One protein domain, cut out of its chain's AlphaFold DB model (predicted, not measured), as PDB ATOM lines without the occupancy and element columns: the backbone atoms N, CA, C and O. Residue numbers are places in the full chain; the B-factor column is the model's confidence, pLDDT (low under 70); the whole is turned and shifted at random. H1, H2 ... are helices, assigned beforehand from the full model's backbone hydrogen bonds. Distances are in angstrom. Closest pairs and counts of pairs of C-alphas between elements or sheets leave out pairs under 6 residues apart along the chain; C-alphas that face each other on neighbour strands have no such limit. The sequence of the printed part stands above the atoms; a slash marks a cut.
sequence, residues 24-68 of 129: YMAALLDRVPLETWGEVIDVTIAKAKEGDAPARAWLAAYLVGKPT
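This is residues 24 to 68 of the 129 residues of an uncharacterized protein of Rhodanobacteraceae bacterium (UniProt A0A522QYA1). Picture a loose, open U: the long helix H2 is its base, short H1 turns off at one end, and H3 folds back over the other end. Residues 24 to 40, H1 and part of H2, stick out free. The printed part has 45 residues with three named helices, H1, H2 and H3, and no named strand: all helix. It is loose, with a radius of gyration of the C-alphas of 12.5 A, and flat, spanning 33 by 27 by 13 A.

Start at H1, residues 24 to 29, which is apart from H2, residues 34 to 50, and from H3, residues 53 to 63. Look next at residues 44 to 48, with which alone H2 touches H3; the closest C-alphas, of Ala 48 and Ala 55, are 4.9 A apart. H2 and H3 run opposite ways at a steep tilt of 50 degrees. In H1, H2 and H3 every O i to N i+4 pair is within hydrogen-bond range.

Find C-alpha 24 at (152.744, 117.442, 163.534), where H1 begins; it runs 8.7 A. H2 runs 24.4 A from C-alpha 34 at (154.187, 111.110, 179.978). H3 runs 15.2 A to C-alpha 63 at (162.246, 125.247, 186.126).

The C-alphas farthest apart, of Tyr 24 and Glu 50, are 34.9 A apart. The printed part has no cut, and both links are tight. Look for pLDDT under 70 at residue 24 and residues 66 to 68.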
ATOM      1  N   TYR A  24     151.370 117.814 163.212       69.75
ATOM      2  CA  TYR A  24     152.744 117.442 163.534       69.75
ATOM      3  C   TYR A  24     152.983 117.441 165.042       69.75
ATOM      4  O   TYR A  24     153.694 116.570 165.537       69.75
ATOM      5  N   MET A  25     152.378 118.385 165.766       72.38
ATOM      6  CA  MET A  25     152.475 118.441 167.219       72.38
ATOM      7  C   MET A  25     151.727 117.278 167.872       72.38
ATOM      8  O   MET A  25     152.299 116.617 168.726       72.38
ATOM      9  N   ALA A  26     150.512 116.956 167.421       75.19
ATOM     10  CA  ALA A  26     149.761 115.794 167.896       75.19
ATOM     11  C   ALA A  26     150.556 114.499 167.680       75.19
ATOM     12  O   ALA A  26     150.818 113.765 168.624       75.19
ATOM     13  N   ALA A  27     151.081 114.284 166.470       81.69
ATOM     14  CA  ALA A  27     151.885 113.104 166.164       81.69
ATOM     15  C   ALA A  27     153.224 113.033 166.932       81.69
ATOM     16  O   ALA A  27     153.817 111.954 167.027       81.69
ATOM     17  N   LEU A  28     153.745 114.169 167.407       77.00
ATOM     18  CA  LEU A  28     154.915 114.229 168.284       77.00
ATOM     19  C   LEU A  28     154.527 113.882 169.726       77.00
ATOM     20  O   LEU A  28     155.198 113.058 170.340       77.00
ATOM     21  N   LEU A  29     153.448 114.479 170.238       77.88
ATOM     22  CA  LEU A  29     152.936 114.244 171.588       77.88
ATOM     23  C   LEU A  29     152.498 112.784 171.775       77.88
ATOM     24  O   LEU A  29     152.860 112.176 172.776       77.88
ATOM     25  N   ASP A  30     151.866 112.172 170.767       84.31
ATOM     26  CA  ASP A  30     151.508 110.744 170.769       84.31
ATOM     27  C   ASP A  30     152.729 109.817 170.908       84.31
ATOM     28  O   ASP A  30     152.625 108.693 171.394       84.31
ATOM     29  N   ARG A  31     153.903 110.261 170.440       84.88
ATOM     30  CA  ARG A  31     155.154 109.487 170.494       84.88
ATOM     31  C   ARG A  31     155.964 109.732 171.761       84.88
ATOM     32  O   ARG A  31     156.903 108.980 172.011       84.88
ATOM     33  N   VAL A  32     155.641 110.774 172.520       83.00
ATOM     34  CA  VAL A  32     156.315 111.125 173.773       83.00
ATOM     35  C   VAL A  32     155.261 111.127 174.879       83.00
ATOM     36  O   VAL A  32     154.858 112.194 175.348       83.00
ATOM     37  N   PRO A  33     154.775 109.936 175.280       85.44
ATOM     38  CA  PRO A  33     153.837 109.843 176.383       85.44
ATOM     39  C   PRO A  33     154.511 110.291 177.686       85.44
ATOM     40  O   PRO A  33     155.743 110.353 177.790       85.44
ATOM     41  N   LEU A  34     153.697 110.601 178.696       84.44
ATOM     42  CA  LEU A  34     154.187 111.110 179.978       84.44
ATOM     43  C   LEU A  34     155.180 110.155 180.649       84.44
ATOM     44  O   LEU A  34     156.123 110.636 181.275       84.44
ATOM     45  N   GLU A  35     155.026 108.835 180.492       88.25
ATOM     46  CA  GLU A  35     155.986 107.881 181.056       88.25
ATOM     47  C   GLU A  35     157.366 108.022 180.400       88.25
ATOM     48  O   GLU A  35     158.370 108.189 181.091       88.25
ATOM     49  N   THR A  36     157.416 108.048 179.064       89.38
ATOM     50  CA  THR A  36     158.663 108.258 178.311       89.38
ATOM     51  C   THR A  36     159.282 109.619 178.620       89.38
ATOM     52  O   THR A  36     160.502 109.752 178.690       89.38
ATOM     53  N   TRP A  37     158.459 110.645 178.844       89.56
ATOM     54  CA  TRP A  37     158.953 111.950 179.271       89.56
ATOM     55  C   TRP A  37     159.559 111.914 180.682       89.56
ATOM     56  O   TRP A  37     160.614 112.511 180.909       89.56
ATOM     57  N   GLY A  38     158.943 111.173 181.606       90.19
ATOM     58  CA  GLY A  38     159.468 110.936 182.951       90.19
ATOM     59  C   GLY A  38     160.860 110.304 182.929       90.19
ATOM     60  O   GLY A  38     161.771 110.814 183.578       90.19
ATOM     61  N   GLU A  39     161.070 109.283 182.094       94.56
ATOM     62  CA  GLU A  39     162.379 108.633 181.934       94.56
ATOM     63  C   GLU A  39     163.473 109.616 181.473       94.56
ATOM     64  O   GLU A  39     164.599 109.602 181.982       94.56
ATOM     65  N   VAL A  40     163.150 110.518 180.539       93.06
ATOM     66  CA  VAL A  40     164.081 111.561 180.076       93.06
ATOM     67  C   VAL A  40     164.435 112.529 181.208       93.06
ATOM     68  O   VAL A  40     165.606 112.904 181.359       93.06
ATOM     69  N   ILE A  41     163.447 112.934 182.011       94.12
ATOM     70  CA  ILE A  41     163.655 113.809 183.171       94.12
ATOM     71  C   ILE A  41     164.558 113.121 184.196       94.12
ATOM     72  O   ILE A  41     165.540 113.727 184.626       94.12
ATOM     73  N   ASP A  42     164.284 111.865 184.542       96.75
ATOM     74  CA  ASP A  42     165.041 111.119 185.549       96.75
ATOM     75  C   ASP A  42     166.516 110.976 185.165       96.75
ATOM     76  O   ASP A  42     167.410 111.279 185.966       96.75
ATOM     77  N   VAL A  43     166.791 110.614 183.907       96.69
ATOM     78  CA  VAL A  43     168.162 110.543 183.380       96.69
ATOM     79  C   VAL A  43     168.841 111.909 183.436       96.69
ATOM     80  O   VAL A  43     170.021 112.012 183.781       96.69
ATOM     81  N   THR A  44     168.114 112.977 183.115       96.19
ATOM     82  CA  THR A  44     168.677 114.328 183.106       96.19
ATOM     83  C   THR A  44     168.945 114.835 184.525       96.19
ATOM     84  O   THR A  44     169.981 115.454 184.764       96.19
ATOM     85  N   ILE A  45     168.087 114.516 185.497       97.06
ATOM     86  CA  ILE A  45     168.323 114.792 186.920       97.06
ATOM     87  C   ILE A  45     169.560 114.043 187.416       97.06
ATOM     88  O   ILE A  45     170.388 114.644 188.106       97.06
ATOM     89  N   ALA A  46     169.712 112.762 187.069       97.88
ATOM     90  CA  ALA A  46     170.884 111.976 187.448       97.88
ATOM     91  C   ALA A  46     172.179 112.624 186.926       97.88
ATOM     92  O   ALA A  46     173.064 112.957 187.714       97.88
ATOM     93  N   LYS A  47     172.231 112.943 185.626       96.88
ATOM     94  CA  LYS A  47     173.377 113.631 185.005       96.88
ATOM     95  C   LYS A  47     173.656 114.999 185.630       96.88
ATOM     96  O   LYS A  47     174.801 115.346 185.915       96.88
ATOM     97  N   ALA A  48     172.613 115.783 185.901       96.44
ATOM     98  CA  ALA A  48     172.764 117.090 186.532       96.44
ATOM     99  C   ALA A  48     173.361 116.984 187.947       96.44
ATOM    100  O   ALA A  48     174.204 117.808 188.329       96.44
ATOM    101  N   LYS A  49     172.958 115.968 188.721       96.00
ATOM    102  CA  LYS A  49     173.527 115.680 190.048       96.00
ATOM    103  C   LYS A  49     175.000 115.279 189.961       96.00
ATOM    104  O   LYS A  49     175.782 115.741 190.784       96.00
ATOM    105  N   GLU A  50     175.387 114.530 188.932       97.31
ATOM    106  CA  GLU A  50     176.781 114.140 188.655       97.31
ATOM    107  C   GLU A  50     177.675 115.300 188.182       97.31
ATOM    108  O   GLU A  50     178.893 115.159 188.128       97.31
ATOM    109  N   GLY A  51     177.099 116.470 187.894       94.31
ATOM    110  CA  GLY A  51     177.856 117.658 187.496       94.31
ATOM    111  C   GLY A  51     177.787 117.995 186.013       94.31
ATOM    112  O   GLY A  51     178.464 118.931 185.591       94.31
ATOM    113  N   ASP A  52     176.956 117.303 185.232       97.25
ATOM    114  CA  ASP A  52     176.767 117.603 183.814       97.25
ATOM    115  C   ASP A  52     176.152 119.003 183.631       97.25
ATOM    116  O   ASP A  52     174.998 119.275 183.988       97.25
ATOM    117  N   ALA A  53     176.959 119.929 183.108       94.31
ATOM    118  CA  ALA A  53     176.557 121.315 182.903       94.31
ATOM    119  C   ALA A  53     175.398 121.466 181.892       94.31
ATOM    120  O   ALA A  53     174.477 122.235 182.187       94.31
ATOM    121  N   PRO A  54     175.369 120.739 180.754       94.75
ATOM    122  CA  PRO A  54     174.220 120.741 179.847       94.75
ATOM    123  C   PRO A  54     172.902 120.324 180.514       94.75
ATOM    124  O   PRO A  54     171.896 121.013 180.351       94.75
ATOM    125  N   ALA A  55     172.902 119.253 181.310       94.88
ATOM    126  CA  ALA A  55     171.727 118.769 182.029       94.88
ATOM    127  C   ALA A  55     171.212 119.803 183.041       94.88
ATOM    128  O   ALA A  55     170.010 120.065 183.112       94.88
ATOM    129  N   ARG A  56     172.118 120.460 183.777       93.38
ATOM    130  CA  ARG A  56     171.762 121.565 184.687       93.38
ATOM    131  C   ARG A  56     171.155 122.748 183.941       93.38
ATOM    132  O   ARG A  56     170.148 123.287 184.391       93.38
ATOM    133  N   ALA A  57     171.742 123.141 182.811       91.25
ATOM    134  CA  ALA A  57     171.237 124.243 181.997       91.25
ATOM    135  C   ALA A  57     169.851 123.932 181.408       91.25
ATOM    136  O   ALA A  57     168.979 124.799 181.393       91.25
ATOM    137  N   TRP A  58     169.630 122.692 180.967       92.75
ATOM    138  CA  TRP A  58     168.334 122.230 180.477       92.75
ATOM    139  C   TRP A  58     167.265 122.264 181.575       92.75
ATOM    140  O   TRP A  58     166.210 122.864 181.373       92.75
ATOM    141  N   LEU A  59     167.558 121.713 182.761       91.88
ATOM    142  CA  LEU A  59     166.639 121.754 183.906       91.88
ATOM    143  C   LEU A  59     166.344 123.193 184.341       91.88
ATOM    144  O   LEU A  59     165.189 123.537 184.576       91.88
ATOM    145  N   ALA A  60     167.362 124.056 184.400       88.69
ATOM    146  CA  ALA A  60     167.188 125.464 184.741       88.69
ATOM    147  C   ALA A  60     166.276 126.189 183.738       88.69
ATOM    148  O   ALA A  60     165.413 126.958 184.150       88.69
ATOM    149  N   ALA A  61     166.405 125.900 182.439       87.62
ATOM    150  CA  ALA A  61     165.559 126.498 181.411       87.62
ATOM    151  C   ALA A  61     164.069 126.147 181.573       87.62
ATOM    152  O   ALA A  61     163.231 126.985 181.251       87.62
ATOM    153  N   TYR A  62     163.743 124.950 182.071       84.69
ATOM    154  CA  TYR A  62     162.360 124.538 182.339       84.69
ATOM    155  C   TYR A  62     161.839 125.012 183.702       84.69
ATOM    156  O   TYR A  62     160.688 125.419 183.801       84.69
ATOM    157  N   LEU A  63     162.669 124.961 184.748       85.75
ATOM    158  CA  LEU A  63     162.246 125.247 186.126       85.75
ATOM    159  C   LEU A  63     162.275 126.737 186.475       85.75
ATOM    160  O   LEU A  63     161.421 127.220 187.211       85.75
ATOM    161  N   VAL A  64     163.284 127.454 185.984       83.31
ATOM    162  CA  VAL A  64     163.520 128.875 186.284       83.31
ATOM    163  C   VAL A  64     163.191 129.749 185.068       83.31
ATOM    164  O   VAL A  64     163.017 130.958 185.193       83.31
ATOM    165  N   GLY A  65     163.065 129.138 183.887       75.69
ATOM    166  CA  GLY A  65     163.011 129.847 182.618       75.69
ATOM    167  C   GLY A  65     164.411 130.190 182.110       75.69
ATOM    168  O   GLY A  65     165.401 130.188 182.847       75.69
ATOM    169  N   LYS A  66     164.520 130.501 180.816       69.19
ATOM    170  CA  LYS A  66     165.735 131.143 180.296       69.19
ATOM    171  C   LYS A  66     165.697 132.621 180.688       69.19
ATOM    172  O   LYS A  66     164.665 133.247 180.448       69.19
ATOM    173  N   PRO A  67     166.787 133.203 181.221       61.28
ATOM    174  CA  PRO A  67     166.879 134.649 181.355       61.28
ATOM    175  C   PRO A  67     166.745 135.259 179.957       61.28
ATOM    176  O   PRO A  67     167.638 135.131 179.123       61.28
ATOM    177  N   THR A  68     165.587 135.845 179.670       65.38
ATOM    178  CA  THR A  68     165.315 136.556 178.414       65.38
ATOM    179  C   THR A  68     165.774 138.008 178.480       65.38
ATOM    180  O   THR A  68     165.903 138.658 177.448       65.38
TER     181      THR A  68